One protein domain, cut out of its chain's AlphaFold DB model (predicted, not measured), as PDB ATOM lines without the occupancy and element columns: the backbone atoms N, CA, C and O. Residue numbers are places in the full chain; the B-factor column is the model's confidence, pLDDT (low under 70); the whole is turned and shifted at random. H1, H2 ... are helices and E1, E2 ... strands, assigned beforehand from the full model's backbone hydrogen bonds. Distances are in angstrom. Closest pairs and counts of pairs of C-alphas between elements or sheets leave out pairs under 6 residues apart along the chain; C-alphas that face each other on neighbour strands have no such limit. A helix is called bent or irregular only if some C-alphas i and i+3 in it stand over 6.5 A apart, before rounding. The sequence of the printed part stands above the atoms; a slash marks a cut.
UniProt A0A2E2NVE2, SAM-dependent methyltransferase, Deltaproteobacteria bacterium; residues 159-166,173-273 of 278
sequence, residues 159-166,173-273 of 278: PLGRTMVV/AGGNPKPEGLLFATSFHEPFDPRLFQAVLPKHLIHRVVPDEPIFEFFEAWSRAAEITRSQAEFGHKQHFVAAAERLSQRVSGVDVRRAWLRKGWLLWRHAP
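This is residues 159 to 166 and 173 to 273 of the 278 residues of the protein "SAM-dependent methyltransferase" of Deltaproteobacteria bacterium (UniProt A0A2E2NVE2). Look first for a small three-stranded sheet with helices H1 and H4 packed over one face, no named helix over the other, and H2 crossing both H1 and H4 on their far side. H3 extends the helical part at one end, H5 sits beside the sheet, and residues 173 to 178 stick out as an arm at the other end. The printed part has 109 residues, with five named helices and three named strands that follow along the chain as E1 E2 H1 H2 H3 H4 H5 E3, and the sheet, in the order E1 - E2 - E3, is all antiparallel. The class is mixed, helices and strands; the whole is compact, with a radius of gyration of the C-alphas of 13.7 A, yet elongated in outline, spanning 49 by 29 by 26 A.

Find C-alpha 163 at (55.792, 115.157, 212.418), where strand E1, residues 163 to 166, begins. Inner strand E2, residues 177 to 186, runs 25.5 A and bends by 54 degrees at residue 180. E3, residues 266 to 269, ends at C-alpha 269, (67.636, 110.893, 202.899). H1 is residues 194 to 200, only just irregular: C-alphas 196 and 199 are 6.6 A apart. H2, residues 214 to 228, runs 21.1 A from C-alpha 214 at (72.082, 121.672, 201.335). H3 is residues 230 to 235, H4 residues 237 to 248 over 16.1 A, and H5 residues 259 to 262.

Begin at the sheet: N 164 and O 185 of E1 and E2 are 2.9 A apart, and N 184 and O 267 of E2 and E3 are 2.8 A apart, both within hydrogen-bond range. H1 and H4 on one face make two layers, helices over a sheet. H1 lies over E1 at a height over the sheet of 7.9 A and runs across the strands, at 71 degrees to E1 on the local plane. H4, the hub, touches H2 at a steep tilt of 61 degrees, opposite ways, closest at the C-alphas of Ala 226 and Ala 244, 4.6 A. H1 and H2 form a helical hairpin at 38 degrees, only just steep, closest at the C-alphas of Pro 194 and Ser 223, 5.9 A. H3 and H4 form another at 36 degrees, only just steep; H4 touches H3 with residues 239 to 243 alone, closest at the C-alphas of Gln 232 and His 240, 4.7 A. H5 stands at the sheet's level, on a local plane fitted to just 6 C-alphas, and touches H4, closest at the C-alphas of Val 242 and Leu 262, 5.5 A. H1 and H4 are apart. In H2 and H4 every O i to N i+4 pair is within hydrogen-bond range; H1 has 0 of 3 but 3 of 4 O i to N i+3 pairs, H3 0 of 2 but 3 of 3, and H5 is too short for an i+4 pair.

The C-alphas of Gly 174 and Glu 234, the two farthest apart, are 49.8 A apart. Residues 167 to 172 are not printed, and C-alphas 166 and 173 across that cut are 22.5 A apart. The link from H1 to H2, 13 residues, is long. The mean pLDDT of the printed part is 96.1, and no printed residue is under 70.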
ATOM      1  N   PRO A 159      54.532 118.112 219.501       90.94
ATOM      2  CA  PRO A 159      53.978 117.620 220.764       90.94
ATOM      3  C   PRO A 159      53.156 116.330 220.634       90.94
ATOM      4  O   PRO A 159      53.134 115.532 221.570       90.94
ATOM      5  N   LEU A 160      52.520 116.107 219.479       91.62
ATOM      6  CA  LEU A 160      51.669 114.943 219.225       91.62
ATOM      7  C   LEU A 160      52.404 113.789 218.528       91.62
ATOM      8  O   LEU A 160      51.844 112.699 218.414       91.62
ATOM      9  N   GLY A 161      53.646 113.988 218.076       93.94
ATOM     10  CA  GLY A 161      54.403 112.969 217.340       93.94
ATOM     11  C   GLY A 161      53.875 112.727 215.923       93.94
ATOM     12  O   GLY A 161      54.082 111.658 215.338       93.94
ATOM     13  N   ARG A 162      53.149 113.703 215.375       95.06
ATOM     14  CA  ARG A 162      52.623 113.693 214.014       95.06
ATOM     15  C   ARG A 162      53.709 113.945 212.991       95.06
ATOM     16  O   ARG A 162      53.611 113.338 211.932       95.06
ATOM     17  N   THR A 163      54.699 114.772 213.315       97.00
ATOM     18  CA  THR A 163      55.792 115.157 212.418       97.00
ATOM     19  C   THR A 163      57.103 115.102 213.183       97.00
ATOM     20  O   THR A 163      57.204 115.602 214.305       97.00
ATOM     21  N   MET A 164      58.113 114.472 212.593       97.94
ATOM     22  CA  MET A 164      59.432 114.327 213.200       97.94
ATOM     23  C   MET A 164      60.534 114.338 212.151       97.94
ATOM     24  O   MET A 164      60.331 113.855 211.034       97.94
ATOM     25  N   VAL A 165      61.698 114.845 212.545       98.56
ATOM     26  CA  VAL A 165      62.940 114.680 211.797       98.56
ATOM     27  C   VAL A 165      64.004 114.101 212.720       98.56
ATOM     28  O   VAL A 165      64.159 114.553 213.856       98.56
ATOM     29  N   VAL A 166      64.695 113.064 212.244       98.56
ATOM     30  CA  VAL A 166      65.635 112.263 213.035       98.56
ATOM     31  C   VAL A 166      66.928 112.052 212.256       98.56
ATOM     32  O   VAL A 166      66.921 111.456 211.179       98.56
ATOM     33  N   ALA A 173      84.325 102.057 214.792       92.38
ATOM     34  CA  ALA A 173      85.156 101.386 215.791       92.38
ATOM     35  C   ALA A 173      85.861 102.339 216.779       92.38
ATOM     36  O   ALA A 173      86.253 101.906 217.861       92.38
ATOM     37  N   GLY A 174      86.027 103.617 216.423       91.62
ATOM     38  CA  GLY A 174      86.568 104.660 217.295       91.62
ATOM     39  C   GLY A 174      85.498 105.427 218.078       91.62
ATOM     40  O   GLY A 174      85.842 106.352 218.810       91.62
ATOM     41  N   GLY A 175      84.217 105.078 217.922       89.88
ATOM     42  CA  GLY A 175      83.095 105.789 218.533       89.88
ATOM     43  C   GLY A 175      82.734 107.101 217.828       89.88
ATOM     44  O   GLY A 175      82.004 107.921 218.390       89.88
ATOM     45  N   ASN A 176      83.221 107.331 216.604       94.25
ATOM     46  CA  ASN A 176      82.900 108.536 215.846       94.25
ATOM     47  C   ASN A 176      81.549 108.404 215.126       94.25
ATOM     48  O   ASN A 176      81.179 107.313 214.678       94.25
ATOM     49  N   PRO A 177      80.807 109.516 214.962       95.44
ATOM     50  CA  PRO A 177      79.563 109.531 214.207       95.44
ATOM     51  C   PRO A 177      79.802 109.339 212.707       95.44
ATOM     52  O   PRO A 177      80.370 110.199 212.038       95.44
ATOM     53  N   LYS A 178      79.245 108.263 212.155       95.69
ATOM     54  CA  LYS A 178      79.066 108.049 210.720       95.69
ATOM     55  C   LYS A 178      77.602 108.299 210.335       95.69
ATOM     56  O   LYS A 178      76.729 107.579 210.821       95.69
ATOM     57  N   PRO A 179      77.286 109.280 209.476       95.75
ATOM     58  CA  PRO A 179      75.905 109.541 209.087       95.75
ATOM     59  C   PRO A 179      75.309 108.388 208.266       95.75
ATOM     60  O   PRO A 179      75.899 107.926 207.295       95.75
ATOM     61  N   GLU A 180      74.112 107.946 208.658       96.88
ATOM     62  CA  GLU A 180      73.296 106.942 207.946       96.88
ATOM     63  C   GLU A 180      72.120 107.582 207.186       96.88
ATOM     64  O   GLU A 180      71.520 106.976 206.291       96.88
ATOM     65  N   GLY A 181      71.777 108.816 207.556       97.38
ATOM     66  CA  GLY A 181      70.810 109.653 206.861       97.38
ATOM     67  C   GLY A 181      69.938 110.488 207.791       97.38
ATOM     68  O   GLY A 181      69.995 110.375 209.015       97.38
ATOM     69  N   LEU A 182      69.094 111.312 207.177       98.44
ATOM     70  CA  LEU A 182      68.090 112.133 207.840       98.44
ATOM     71  C   LEU A 182      66.697 111.582 207.519       98.44
ATOM     72  O   LEU A 182      66.276 111.536 206.361       98.44
ATOM     73  N   LEU A 183      65.992 111.114 208.544       98.75
ATOM     74  CA  LEU A 183      64.637 110.588 208.438       98.75
ATOM     75  C   LEU A 183      63.625 111.711 208.644       98.75
ATOM     76  O   LEU A 183      63.582 112.306 209.713       98.75
ATOM     77  N   PHE A 184      62.733 111.895 207.681       98.62
ATOM     78  CA  PHE A 184      61.513 112.682 207.811       98.62
ATOM     79  C   PHE A 184      60.341 111.728 208.012       98.62
ATOM     80  O   PHE A 184      60.154 110.796 207.220       98.62
ATOM     81  N   ALA A 185      59.538 111.938 209.056       98.38
ATOM     82  CA  ALA A 185      58.379 111.092 209.290       98.38
ATOM     83  C   ALA A 185      57.097 111.837 209.664       98.38
ATOM     84  O   ALA A 185      57.100 112.720 210.517       98.38
ATOM     85  N   THR A 186      55.987 111.437 209.038       97.56
ATOM     86  CA  THR A 186      54.663 112.054 209.198       97.56
ATOM     87  C   THR A 186      53.561 111.025 209.465       97.56
ATOM     88  O   THR A 186      53.615 109.873 209.033       97.56
ATOM     89  N   SER A 187      52.536 111.439 210.208       95.88
ATOM     90  CA  SER A 187      51.305 110.682 210.454       95.88
ATOM     91  C   SER A 187      50.236 110.848 209.373       95.88
ATOM     92  O   SER A 187      49.248 110.117 209.419       95.88
ATOM     93  N   PHE A 188      50.434 111.770 208.423       95.94
ATOM     94  CA  PHE A 188      49.446 112.184 207.411       95.94
ATOM     95  C   PHE A 188      48.180 112.853 207.963       95.94
ATOM     96  O   PHE A 188      47.197 112.986 207.236       95.94
ATOM     97  N   HIS A 189      48.189 113.270 209.232       92.94
ATOM     98  CA  HIS A 189      47.045 113.950 209.841       92.94
ATOM     99  C   HIS A 189      46.750 115.306 209.183       92.94
ATOM    100  O   HIS A 189      45.594 115.683 209.029       92.94
ATOM    101  N   GLU A 190      47.791 116.038 208.799       89.75
ATOM    102  CA  GLU A 190      47.684 117.336 208.129       89.75
ATOM    103  C   GLU A 190      47.985 117.189 206.633       89.75
ATOM    104  O   GLU A 190      48.657 116.217 206.250       89.75
ATOM    105  N   PRO A 191      47.481 118.112 205.788       93.50
ATOM    106  CA  PRO A 191      47.848 118.177 204.380       93.50
ATOM    107  C   PRO A 191      49.360 118.130 204.205       93.50
ATOM    108  O   PRO A 191      50.105 118.720 204.985       93.50
ATOM    109  N   PHE A 192      49.820 117.385 203.205       93.75
ATOM    110  CA  PHE A 192      51.248 117.223 203.005       93.75
ATOM    111  C   PHE A 192      51.873 118.519 202.471       93.75
ATOM    112  O   PHE A 192      51.581 118.952 201.359       93.75
ATOM    113  N   ASP A 193      52.779 119.085 203.261       95.12
ATOM    114  CA  ASP A 193      53.685 120.158 202.870       95.12
ATOM    115  C   ASP A 193      55.087 119.830 203.427       95.12
ATOM    116  O   ASP A 193      55.226 119.610 204.638       95.12
ATOM    117  N   PRO A 194      56.139 119.773 202.584       97.31
ATOM    118  CA  PRO A 194      57.520 119.621 203.041       97.31
ATOM    119  C   PRO A 194      57.916 120.596 204.157       97.31
ATOM    120  O   PRO A 194      58.679 120.232 205.050       97.31
ATOM    121  N   ARG A 195      57.389 121.825 204.167       95.62
ATOM    122  CA  ARG A 195      57.769 122.847 205.152       95.62
ATOM    123  C   ARG A 195      57.325 122.513 206.578       95.62
ATOM    124  O   ARG A 195      57.949 123.000 207.519       95.62
ATOM    125  N   LEU A 196      56.363 121.603 206.765       94.50
ATOM    126  CA  LEU A 196      55.939 121.122 208.091       94.50
ATOM    127  C   LEU A 196      57.092 120.525 208.911       94.50
ATOM    128  O   LEU A 196      57.056 120.532 210.141       94.50
ATOM    129  N   PHE A 197      58.123 120.006 208.244       97.62
ATOM    130  CA  PHE A 197      59.271 119.398 208.909       97.62
ATOM    131  C   PHE A 197      60.286 120.420 209.440       97.62
ATOM    132  O   PHE A 197      61.049 120.078 210.341       97.62
ATOM    133  N   GLN A 198      60.297 121.664 208.943       95.94
ATOM    134  CA  GLN A 198      61.314 122.663 209.309       95.94
ATOM    135  C   GLN A 198      61.299 122.980 210.810       95.94
ATOM    136  O   GLN A 198      62.345 123.032 211.452       95.94
ATOM    137  N   ALA A 199      60.107 123.090 211.402       94.19
ATOM    138  CA  ALA A 199      59.927 123.392 212.826       94.19
ATOM    139  C   ALA A 199      60.394 122.268 213.776       94.19
ATOM    140  O   ALA A 199      60.472 122.466 214.995       94.19
ATOM    141  N   VAL A 200      60.664 121.076 213.235       96.38
ATOM    142  CA  VAL A 200      61.085 119.887 213.985       96.38
ATOM    143  C   VAL A 200      62.414 119.320 213.486       96.38
ATOM    144  O   VAL A 200      62.727 118.166 213.774       96.38
ATOM    145  N   LEU A 201      63.205 120.120 212.768       96.50
ATOM    146  CA  LEU A 201      64.577 119.758 212.428       96.50
ATOM    147  C   LEU A 201      65.425 119.554 213.697       96.50
ATOM    148  O   LEU A 201      65.228 120.266 214.691       96.50
ATOM    149  N   PRO A 202      66.384 118.611 213.663       95.00
ATOM    150  CA  PRO A 202      67.441 118.509 214.657       95.00
ATOM    151  C   PRO A 202      68.147 119.837 214.899       95.00
ATOM    152  O   PRO A 202      68.217 120.703 214.019       95.00
ATOM    153  N   LYS A 203      68.705 119.991 216.100       92.19
ATOM    154  CA  LYS A 203      69.259 121.276 216.532       92.19
ATOM    155  C   LYS A 203      70.404 121.759 215.628       92.19
ATOM    156  O   LYS A 203      70.481 122.958 215.402       92.19
ATOM    157  N   HIS A 204      71.204 120.854 215.049       92.44
ATOM    158  CA  HIS A 204      72.282 121.182 214.098       92.44
ATOM    159  C   HIS A 204      71.808 121.608 212.698       92.44
ATOM    160  O   HIS A 204      72.645 121.934 211.865       92.44
ATOM    161  N   LEU A 205      70.501 121.575 212.412       93.81
ATOM    162  CA  LEU A 205      69.932 121.910 211.097       93.81
ATOM    163  C   LEU A 205      68.870 123.014 211.144       93.81
ATOM    164  O   LEU A 205      68.570 123.612 210.114       93.81
ATOM    165  N   ILE A 206      68.267 123.282 212.306       90.62
ATOM    166  CA  ILE A 206      67.049 124.105 212.407       90.62
ATOM    167  C   ILE A 206      67.221 125.555 211.925       90.62
ATOM    168  O   ILE A 206      66.270 126.131 211.403       90.62
ATOM    169  N   HIS A 207      68.419 126.134 212.046       91.31
ATOM    170  CA  HIS A 207      68.726 127.486 211.558       91.31
ATOM    171  C   HIS A 207      69.430 127.498 210.193       91.31
ATOM    172  O   HIS A 207      69.763 128.565 209.687       91.31
ATOM    173  N   ARG A 208      69.615 126.326 209.573       93.31
ATOM    174  CA  ARG A 208      70.332 126.155 208.299       93.31
ATOM    175  C   ARG A 208      69.422 126.062 207.086       93.31
ATOM    176  O   ARG A 208      69.889 125.821 205.983       93.31
ATOM    177  N   VAL A 209      68.113 126.241 207.248       94.88
ATOM    178  CA  VAL A 209      67.183 126.307 206.109       94.88
ATOM    179  C   VAL A 209      67.248 127.704 205.482       94.88
ATOM    180  O   VAL A 209      66.282 128.463 205.500       94.88
ATOM    181  N   VAL A 210      68.421 128.045 204.955       95.69
ATOM    182  CA  VAL A 210      68.761 129.309 204.292       95.69
ATOM    183  C   VAL A 210      69.439 129.012 202.948       95.69
ATOM    184  O   VAL A 210      69.979 127.918 202.799       95.69
ATOM    185  N   PRO A 211      69.414 129.933 201.965       96.50
ATOM    186  CA  PRO A 211      70.081 129.726 200.677       96.50
ATOM    187  C   PRO A 211      71.524 129.222 200.815       96.50
ATOM    188  O   PRO A 211      72.200 129.543 201.791       96.50
ATOM    189  N   ASP A 212      71.965 128.427 199.839       92.25
ATOM    190  CA  ASP A 212      73.293 127.789 199.755       92.25
ATOM    191  C   ASP A 212      73.575 126.660 200.769       92.25
ATOM    192  O   ASP A 212      74.550 125.921 200.616       92.25
ATOM    193  N   GLU A 213      72.703 126.432 201.754       95.12
ATOM    194  CA  GLU A 213      72.778 125.252 202.620       95.12
ATOM    195  C   GLU A 213      72.087 124.038 201.964       95.12
ATOM    196  O   GLU A 213      70.954 124.133 201.479       95.12
ATOM    197  N   PRO A 214      72.680 122.833 201.996       94.81
ATOM    198  CA  PRO A 214      72.082 121.672 201.335       94.81
ATOM    199  C   PRO A 214      70.690 121.276 201.858       94.81
ATOM    200  O   PRO A 214      69.884 120.713 201.117       94.81
ATOM    201  N   ILE A 215      70.397 121.537 203.139       96.12
ATOM    202  CA  ILE A 215      69.071 121.271 203.713       96.12
ATOM    203  C   ILE A 215      68.011 122.215 203.130       96.12
ATOM    204  O   ILE A 215      66.866 121.804 202.941       96.12
ATOM    205  N   PHE A 216      68.381 123.450 202.788       96.94
ATOM    206  CA  PHE A 216      67.505 124.379 202.080       96.94
ATOM    207  C   PHE A 216      67.220 123.888 200.663       96.94
ATOM    208  O   PHE A 216      66.053 123.748 200.297       96.94
ATOM    209  N   GLU A 217      68.259 123.513 199.911       96.88
ATOM    210  CA  GLU A 217      68.102 122.960 198.560       96.88
ATOM    211  C   GLU A 217      67.247 121.685 198.553       96.88
ATOM    212  O   GLU A 217      66.414 121.485 197.665       96.88
ATOM    213  N   PHE A 218      67.373 120.849 199.588       97.88
ATOM    214  CA  PHE A 218      66.502 119.695 199.794       97.88
ATOM    215  C   PHE A 218      65.026 120.099 199.934       97.88
ATOM    216  O   PHE A 218      64.166 119.540 199.246       97.88
ATOM    217  N   PHE A 219      64.709 121.076 200.792       98.06
ATOM    218  CA  PHE A 219      63.333 121.551 200.974       98.06
ATOM    219  C   PHE A 219      62.774 122.241 199.732       98.06
ATOM    220  O   PHE A 219      61.595 122.058 199.423       98.06
ATOM    221  N   GLU A 220      63.591 122.990 198.997       98.31
ATOM    222  CA  GLU A 220      63.195 123.618 197.737       98.31
ATOM    223  C   GLU A 220      62.884 122.570 196.666       98.31
ATOM    224  O   GLU A 220      61.819 122.603 196.041       98.31
ATOM    225  N   ALA A 221      63.756 121.573 196.500       98.31
ATOM    226  CA  ALA A 221      63.515 120.459 195.591       98.31
ATOM    227  C   ALA A 221      62.252 119.673 195.977       98.31
ATOM    228  O   ALA A 221      61.454 119.319 195.104       98.31
ATOM    229  N   TRP A 222      62.031 119.437 197.274       98.50
ATOM    230  CA  TRP A 222      60.857 118.710 197.750       98.50
ATOM    231  C   TRP A 222      59.570 119.515 197.581       98.50
ATOM    232  O   TRP A 222      58.565 118.958 197.148       98.50
ATOM    233  N   SER A 223      59.608 120.828 197.822       98.50
ATOM    234  CA  SER A 223      58.473 121.733 197.595       98.50
ATOM    235  C   SER A 223      58.072 121.753 196.119       98.50
ATOM    236  O   SER A 223      56.900 121.583 195.795       98.50
ATOM    237  N   ARG A 224      59.044 121.843 195.200       98.50
ATOM    238  CA  ARG A 224      58.785 121.750 193.750       98.50
ATOM    239  C   ARG A 224      58.215 120.384 193.358       98.50
ATOM    240  O   ARG A 224      57.302 120.309 192.540       98.50
ATOM    241  N   ALA A 225      58.728 119.297 193.936       98.50
ATOM    242  CA  ALA A 225      58.212 117.950 193.694       98.50
ATOM    243  C   ALA A 225      56.771 117.776 194.212       98.50
ATOM    244  O   ALA A 225      55.943 117.167 193.529       98.50
ATOM    245  N   ALA A 226      56.460 118.342 195.381       98.31
ATOM    246  CA  ALA A 226      55.116 118.360 195.946       98.31
ATOM    247  C   ALA A 226      54.152 119.163 195.064       98.31
ATOM    248  O   ALA A 226      53.039 118.705 194.820       98.31
ATOM    249  N   GLU A 227      54.589 120.296 194.513       98.31
ATOM    250  CA  GLU A 227      53.767 121.108 193.615       98.31
ATOM    251  C   GLU A 227      53.426 120.378 192.314       98.31
ATOM    252  O   GLU A 227      52.261 120.263 191.943       98.31
ATOM    253  N   ILE A 228      54.431 119.793 191.656       98.44
ATOM    254  CA  ILE A 228      54.245 119.023 190.415       98.44
ATOM    255  C   ILE A 228      53.274 117.851 190.619       98.44
ATOM    256  O   ILE A 228      52.557 117.465 189.700       98.44
ATOM    257  N   THR A 229      53.255 117.270 191.818       98.38
ATOM    258  CA  THR A 229      52.431 116.100 192.149       98.38
ATOM    259  C   THR A 229      51.152 116.456 192.907       98.38
ATOM    260  O   THR A 229      50.481 115.559 193.412       98.38
ATOM    261  N   ARG A 230      50.769 117.741 192.958       97.50
ATOM    262  CA  ARG A 230      49.619 118.243 193.729       97.50
ATOM    263  C   ARG A 230      48.299 117.540 193.398       97.50
ATOM    264  O   ARG A 230      47.515 117.305 194.309       97.50
ATOM    265  N   SER A 231      48.070 117.134 192.146       97.69
ATOM    266  CA  SER A 231      46.864 116.375 191.760       97.69
ATOM    267  C   SER A 231      46.699 115.065 192.536       97.69
ATOM    268  O   SER A 231      45.588 114.586 192.732       97.69
ATOM    269  N   GLN A 232      47.787 114.496 193.064       97.81
ATOM    270  CA  GLN A 232      47.731 113.290 193.888       97.81
ATOM    271  C   GLN A 232      47.079 113.524 195.258       97.81
ATOM    272  O   GLN A 232      46.672 112.558 195.905       97.81
ATOM    273  N   ALA A 233      46.956 114.780 195.705       95.31
ATOM    274  CA  ALA A 233      46.274 115.130 196.949       95.31
ATOM    275  C   ALA A 233      44.776 114.786 196.918       95.31
ATOM    276  O   ALA A 233      44.215 114.491 197.971       95.31
ATOM    277  N   GLU A 234      44.158 114.711 195.731       96.75
ATOM    278  CA  GLU A 234      42.771 114.248 195.543       96.75
ATOM    279  C   GLU A 234      42.572 112.800 196.021       96.75
ATOM    280  O   GLU A 234      41.493 112.429 196.479       96.75
ATOM    281  N   PHE A 235      43.634 111.988 195.992       96.19
ATOM    282  CA  PHE A 235      43.629 110.607 196.484       96.19
ATOM    283  C   PHE A 235      44.082 110.480 197.950       96.19
ATOM    284  O   PHE A 235      44.140 109.366 198.480       96.19
ATOM    285  N   GLY A 236      44.404 111.601 198.605       96.94
ATOM    286  CA  GLY A 236      44.790 111.697 200.013       96.94
ATOM    287  C   GLY A 236      46.247 112.111 200.255       96.94
ATOM    288  O   GLY A 236      47.136 111.935 199.421       96.94
ATOM    289  N   HIS A 237      46.522 112.614 201.466       96.75
ATOM    290  CA  HIS A 237      47.836 113.163 201.848       96.75
ATOM    291  C   HIS A 237      48.986 112.155 201.702       96.75
ATOM    292  O   HIS A 237      50.115 112.518 201.379       96.75
ATOM    293  N   LYS A 238      48.707 110.865 201.924       97.56
ATOM    294  CA  LYS A 238      49.695 109.788 201.776       97.56
ATOM    295  C   LYS A 238      50.112 109.602 200.319       97.56
ATOM    296  O   LYS A 238      51.289 109.389 200.054       97.56
ATOM    297  N   GLN A 239      49.162 109.642 199.393       98.06
ATOM    298  CA  GLN A 239      49.395 109.477 197.963       98.06
ATOM    299  C   GLN A 239      50.217 110.649 197.438       98.06
ATOM    300  O   GLN A 239      51.212 110.428 196.750       98.06
ATOM    301  N   HIS A 240      49.878 111.867 197.867       98.38
ATOM    302  CA  HIS A 240      50.662 113.063 197.574       98.38
ATOM    303  C   HIS A 240      52.091 112.982 198.120       98.38
ATOM    304  O   HIS A 240      53.035 113.171 197.360       98.38
ATOM    305  N   PHE A 241      52.277 112.593 199.386       98.44
ATOM    306  CA  PHE A 241      53.608 112.391 199.976       98.44
ATOM    307  C   PHE A 241      54.448 111.362 199.208       98.44
ATOM    308  O   PHE A 241      55.623 111.602 198.933       98.44
ATOM    309  N   VAL A 242      53.855 110.214 198.858       98.50
ATOM    310  CA  VAL A 242      54.536 109.147 198.107       98.50
ATOM    311  C   VAL A 242      54.973 109.660 196.736       98.50
ATOM    312  O   VAL A 242      56.143 109.520 196.391       98.50
ATOM    313  N   ALA A 243      54.071 110.297 195.987       98.44
ATOM    314  CA  ALA A 243      54.377 110.824 194.660       98.44
ATOM    315  C   ALA A 243      55.439 111.933 194.707       98.44
ATOM    316  O   ALA A 243      56.369 111.942 193.899       98.44
ATOM    317  N   ALA A 244      55.350 112.838 195.684       98.56
ATOM    318  CA  ALA A 244      56.333 113.896 195.879       98.56
ATOM    319  C   ALA A 244      57.721 113.336 196.221       98.56
ATOM    320  O   ALA A 244      58.717 113.825 195.697       98.56
ATOM    321  N   ALA A 245      57.803 112.295 197.056       98.50
ATOM    322  CA  ALA A 245      59.058 111.617 197.379       98.50
ATOM    323  C   ALA A 245      59.672 110.889 196.167       98.50
ATOM    324  O   ALA A 245      60.872 111.008 195.923       98.50
ATOM    325  N   GLU A 246      58.855 110.177 195.384       98.38
ATOM    326  CA  GLU A 246      59.281 109.519 194.138       98.38
ATOM    327  C   GLU A 246      59.781 110.539 193.101       98.38
ATOM    328  O   GLU A 246      60.751 110.292 192.384       98.38
ATOM    329  N   ARG A 247      59.163 111.725 193.037       98.38
ATOM    330  CA  ARG A 247      59.619 112.823 192.176       98.38
ATOM    331  C   ARG A 247      60.888 113.488 192.710       98.38
ATOM    332  O   ARG A 247      61.775 113.811 191.921       98.38
ATOM    333  N   LEU A 248      60.999 113.673 194.024       98.50
ATOM    334  CA  LEU A 248      62.176 114.241 194.683       98.50
ATOM    335  C   LEU A 248      63.436 113.411 194.409       98.50
ATOM    336  O   LEU A 248      64.482 113.982 194.109       98.50
ATOM    337  N   SER A 249      63.345 112.078 194.441       98.06
ATOM    338  CA  SER A 249      64.507 111.204 194.216       98.06
ATOM    339  C   SER A 249      65.090 111.285 192.804       98.06
ATOM    340  O   SER A 249      66.207 110.836 192.578       98.06
ATOM    341  N   GLN A 250      64.354 111.854 191.845       97.56
ATOM    342  CA  GLN A 250      64.860 112.133 190.495       97.56
ATOM    343  C   GLN A 250      65.771 113.372 190.460       97.56
ATOM    344  O   GLN A 250      66.443 113.612 189.461       97.56
ATOM    345  N   ARG A 251      65.755 114.191 191.519       95.88
ATOM    346  CA  ARG A 251      66.500 115.454 191.637       95.88
ATOM    347  C   ARG A 251      67.548 115.420 192.744       95.88
ATOM    348  O   ARG A 251      68.584 116.057 192.603       95.88
ATOM    349  N   VAL A 252      67.277 114.697 193.826       97.19
ATOM    350  CA  VAL A 252      68.144 114.618 195.003       97.19
ATOM    351  C   VAL A 252      68.635 113.187 195.181       97.19
ATOM    352  O   VAL A 252      67.844 112.250 195.313       97.19
ATOM    353  N   SER A 253      69.956 113.018 195.205       95.88
ATOM    354  CA  SER A 253      70.585 111.714 195.404       95.88
ATOM    355  C   SER A 253      70.404 111.208 196.842       95.88
ATOM    356  O   SER A 253      70.294 111.974 197.801       95.88
ATOM    357  N   GLY A 254      70.362 109.883 197.005       96.38
ATOM    358  CA  GLY A 254      70.257 109.243 198.320       96.38
ATOM    359  C   GLY A 254      68.864 109.288 198.962       96.38
ATOM    360  O   GLY A 254      68.724 108.865 200.108       96.38
ATOM    361  N   VAL A 255      67.833 109.779 198.267       98.12
ATOM    362  CA  VAL A 255      66.440 109.705 198.736       98.12
ATOM    363  C   VAL A 255      65.916 108.275 198.587       98.12
ATOM    364  O   VAL A 255      65.834 107.734 197.485       98.12
ATOM    365  N   ASP A 256      65.561 107.650 199.706       97.12
ATOM    366  CA  ASP A 256      65.086 106.269 199.765       97.12
ATOM    367  C   ASP A 256      63.583 106.195 199.458       97.12
ATOM    368  O   ASP A 256      62.732 106.537 200.282       97.12
ATOM    369  N   VAL A 257      63.260 105.724 198.255       96.62
ATOM    370  CA  VAL A 257      61.884 105.649 197.737       96.62
ATOM    371  C   VAL A 257      61.237 104.281 197.918       96.62
ATOM    372  O   VAL A 257      60.318 103.905 197.188       96.62
ATOM    373  N   ARG A 258      61.676 103.496 198.910       96.62
ATOM    374  CA  ARG A 258      60.998 102.238 199.235       96.62
ATOM    375  C   ARG A 258      59.538 102.511 199.575       96.62
ATOM    376  O   ARG A 258      59.195 103.007 200.647       96.62
ATOM    377  N   ARG A 259      58.645 102.094 198.677       95.75
ATOM    378  CA  ARG A 259      57.206 102.380 198.756       95.75
ATOM    379  C   ARG A 259      56.564 101.916 200.065       95.75
ATOM    380  O   ARG A 259      55.662 102.570 200.582       95.75
ATOM    381  N   ALA A 260      57.050 100.813 200.639       96.81
ATOM    382  CA  ALA A 260      56.598 100.314 201.939       96.81
ATOM    383  C   ALA A 260      56.884 101.288 203.099       96.81
ATOM    384  O   ALA A 260      56.122 101.322 204.064       96.81
ATOM    385  N   TRP A 261      57.965 102.068 203.014       97.69
ATOM    386  CA  TRP A 261      58.335 103.093 203.992       97.69
ATOM    387  C   TRP A 261      57.568 104.385 203.735       97.69
ATOM    388  O   TRP A 261      56.917 104.894 204.648       97.69
ATOM    389  N   LEU A 262      57.506 104.827 202.476       98.19
ATOM    390  CA  LEU A 262      56.750 106.023 202.105       98.19
ATOM    391  C   LEU A 262      55.273 105.915 202.512       98.19
ATOM    392  O   LEU A 262      54.726 106.825 203.124       98.19
ATOM    393  N   ARG A 263      54.629 104.756 202.297       97.19
ATOM    394  CA  ARG A 263      53.227 104.515 202.704       97.19
ATOM    395  C   ARG A 263      53.003 104.530 204.221       97.19
ATOM    396  O   ARG A 263      51.858 104.680 204.655       97.19
ATOM    397  N   LYS A 264      54.062 104.352 205.017       97.69
ATOM    398  CA  LYS A 264      54.060 104.481 206.486       97.69
ATOM    399  C   LYS A 264      54.419 105.897 206.957       97.69
ATOM    400  O   LYS A 264      54.389 106.145 208.165       97.69
ATOM    401  N   GLY A 265      54.704 106.799 206.016       98.00
ATOM    402  CA  GLY A 265      55.098 108.177 206.270       98.00
ATOM    403  C   GLY A 265      56.550 108.297 206.681       98.00
ATOM    404  O   GLY A 265      56.825 109.065 207.586       98.00
ATOM    405  N   TRP A 266      57.453 107.518 206.082       98.62
ATOM    406  CA  TRP A 266      58.898 107.601 206.306       98.62
ATOM    407  C   TRP A 266      59.608 107.919 204.997       98.62
ATOM    408  O   TRP A 266      59.528 107.120 204.066       98.62
ATOM    409  N   LEU A 267      60.321 109.041 204.951       98.56
ATOM    410  CA  LEU A 267      61.245 109.398 203.879       98.56
ATOM    411  C   LEU A 267      62.647 109.498 204.477       98.56
ATOM    412  O   LEU A 267      62.884 110.333 205.344       98.56
ATOM    413  N   LEU A 268      63.567 108.645 204.033       98.69
ATOM    414  CA  LEU A 268      64.956 108.688 204.483       98.69
ATOM    415  C   LEU A 268      65.826 109.310 203.394       98.69
ATOM    416  O   LEU A 268      65.847 108.819 202.268       98.69
ATOM    417  N   TRP A 269      66.584 110.344 203.744       98.38
ATOM    418  CA  TRP A 269      67.636 110.893 202.899       98.38
ATOM    419  C   TRP A 269      68.999 110.394 203.391       98.38
ATOM    420  O   TRP A 269      69.535 110.893 204.374       98.38
ATOM    421  N   ARG A 270      69.542 109.358 202.740       96.06
ATOM    422  CA  ARG A 270      70.768 108.651 203.162       96.06
ATOM    423  C   ARG A 270      72.029 109.494 203.046       96.06
ATOM    424  O   ARG A 270      72.913 109.380 203.881       96.06
ATOM    425  N   HIS A 271      72.099 110.344 202.026       88.44
ATOM    426  CA  HIS A 271      73.233 111.242 201.793       88.44
ATOM    427  C   HIS A 271      72.953 112.651 202.323       88.44
ATOM    428  O   HIS A 271      73.449 113.631 201.771       88.44
ATOM    429  N   ALA A 272      72.119 112.758 203.362       90.81
ATOM    430  CA  ALA A 272      71.923 114.022 204.043       90.81
ATOM    431  C   ALA A 272      73.272 114.512 204.595       90.81
ATOM    432  O   ALA A 272      73.992 113.721 205.216       90.81
ATOM    433  N   PRO A 273      73.625 115.788 204.383       83.12
ATOM    434  CA  PRO A 273      74.864 116.326 204.897       83.12
ATOM    435  C   PRO A 273      74.840 116.292 206.413       83.12
ATOM    436  O   PRO A 273      73.865 116.673 207.064       83.12
TER     437      PRO A 273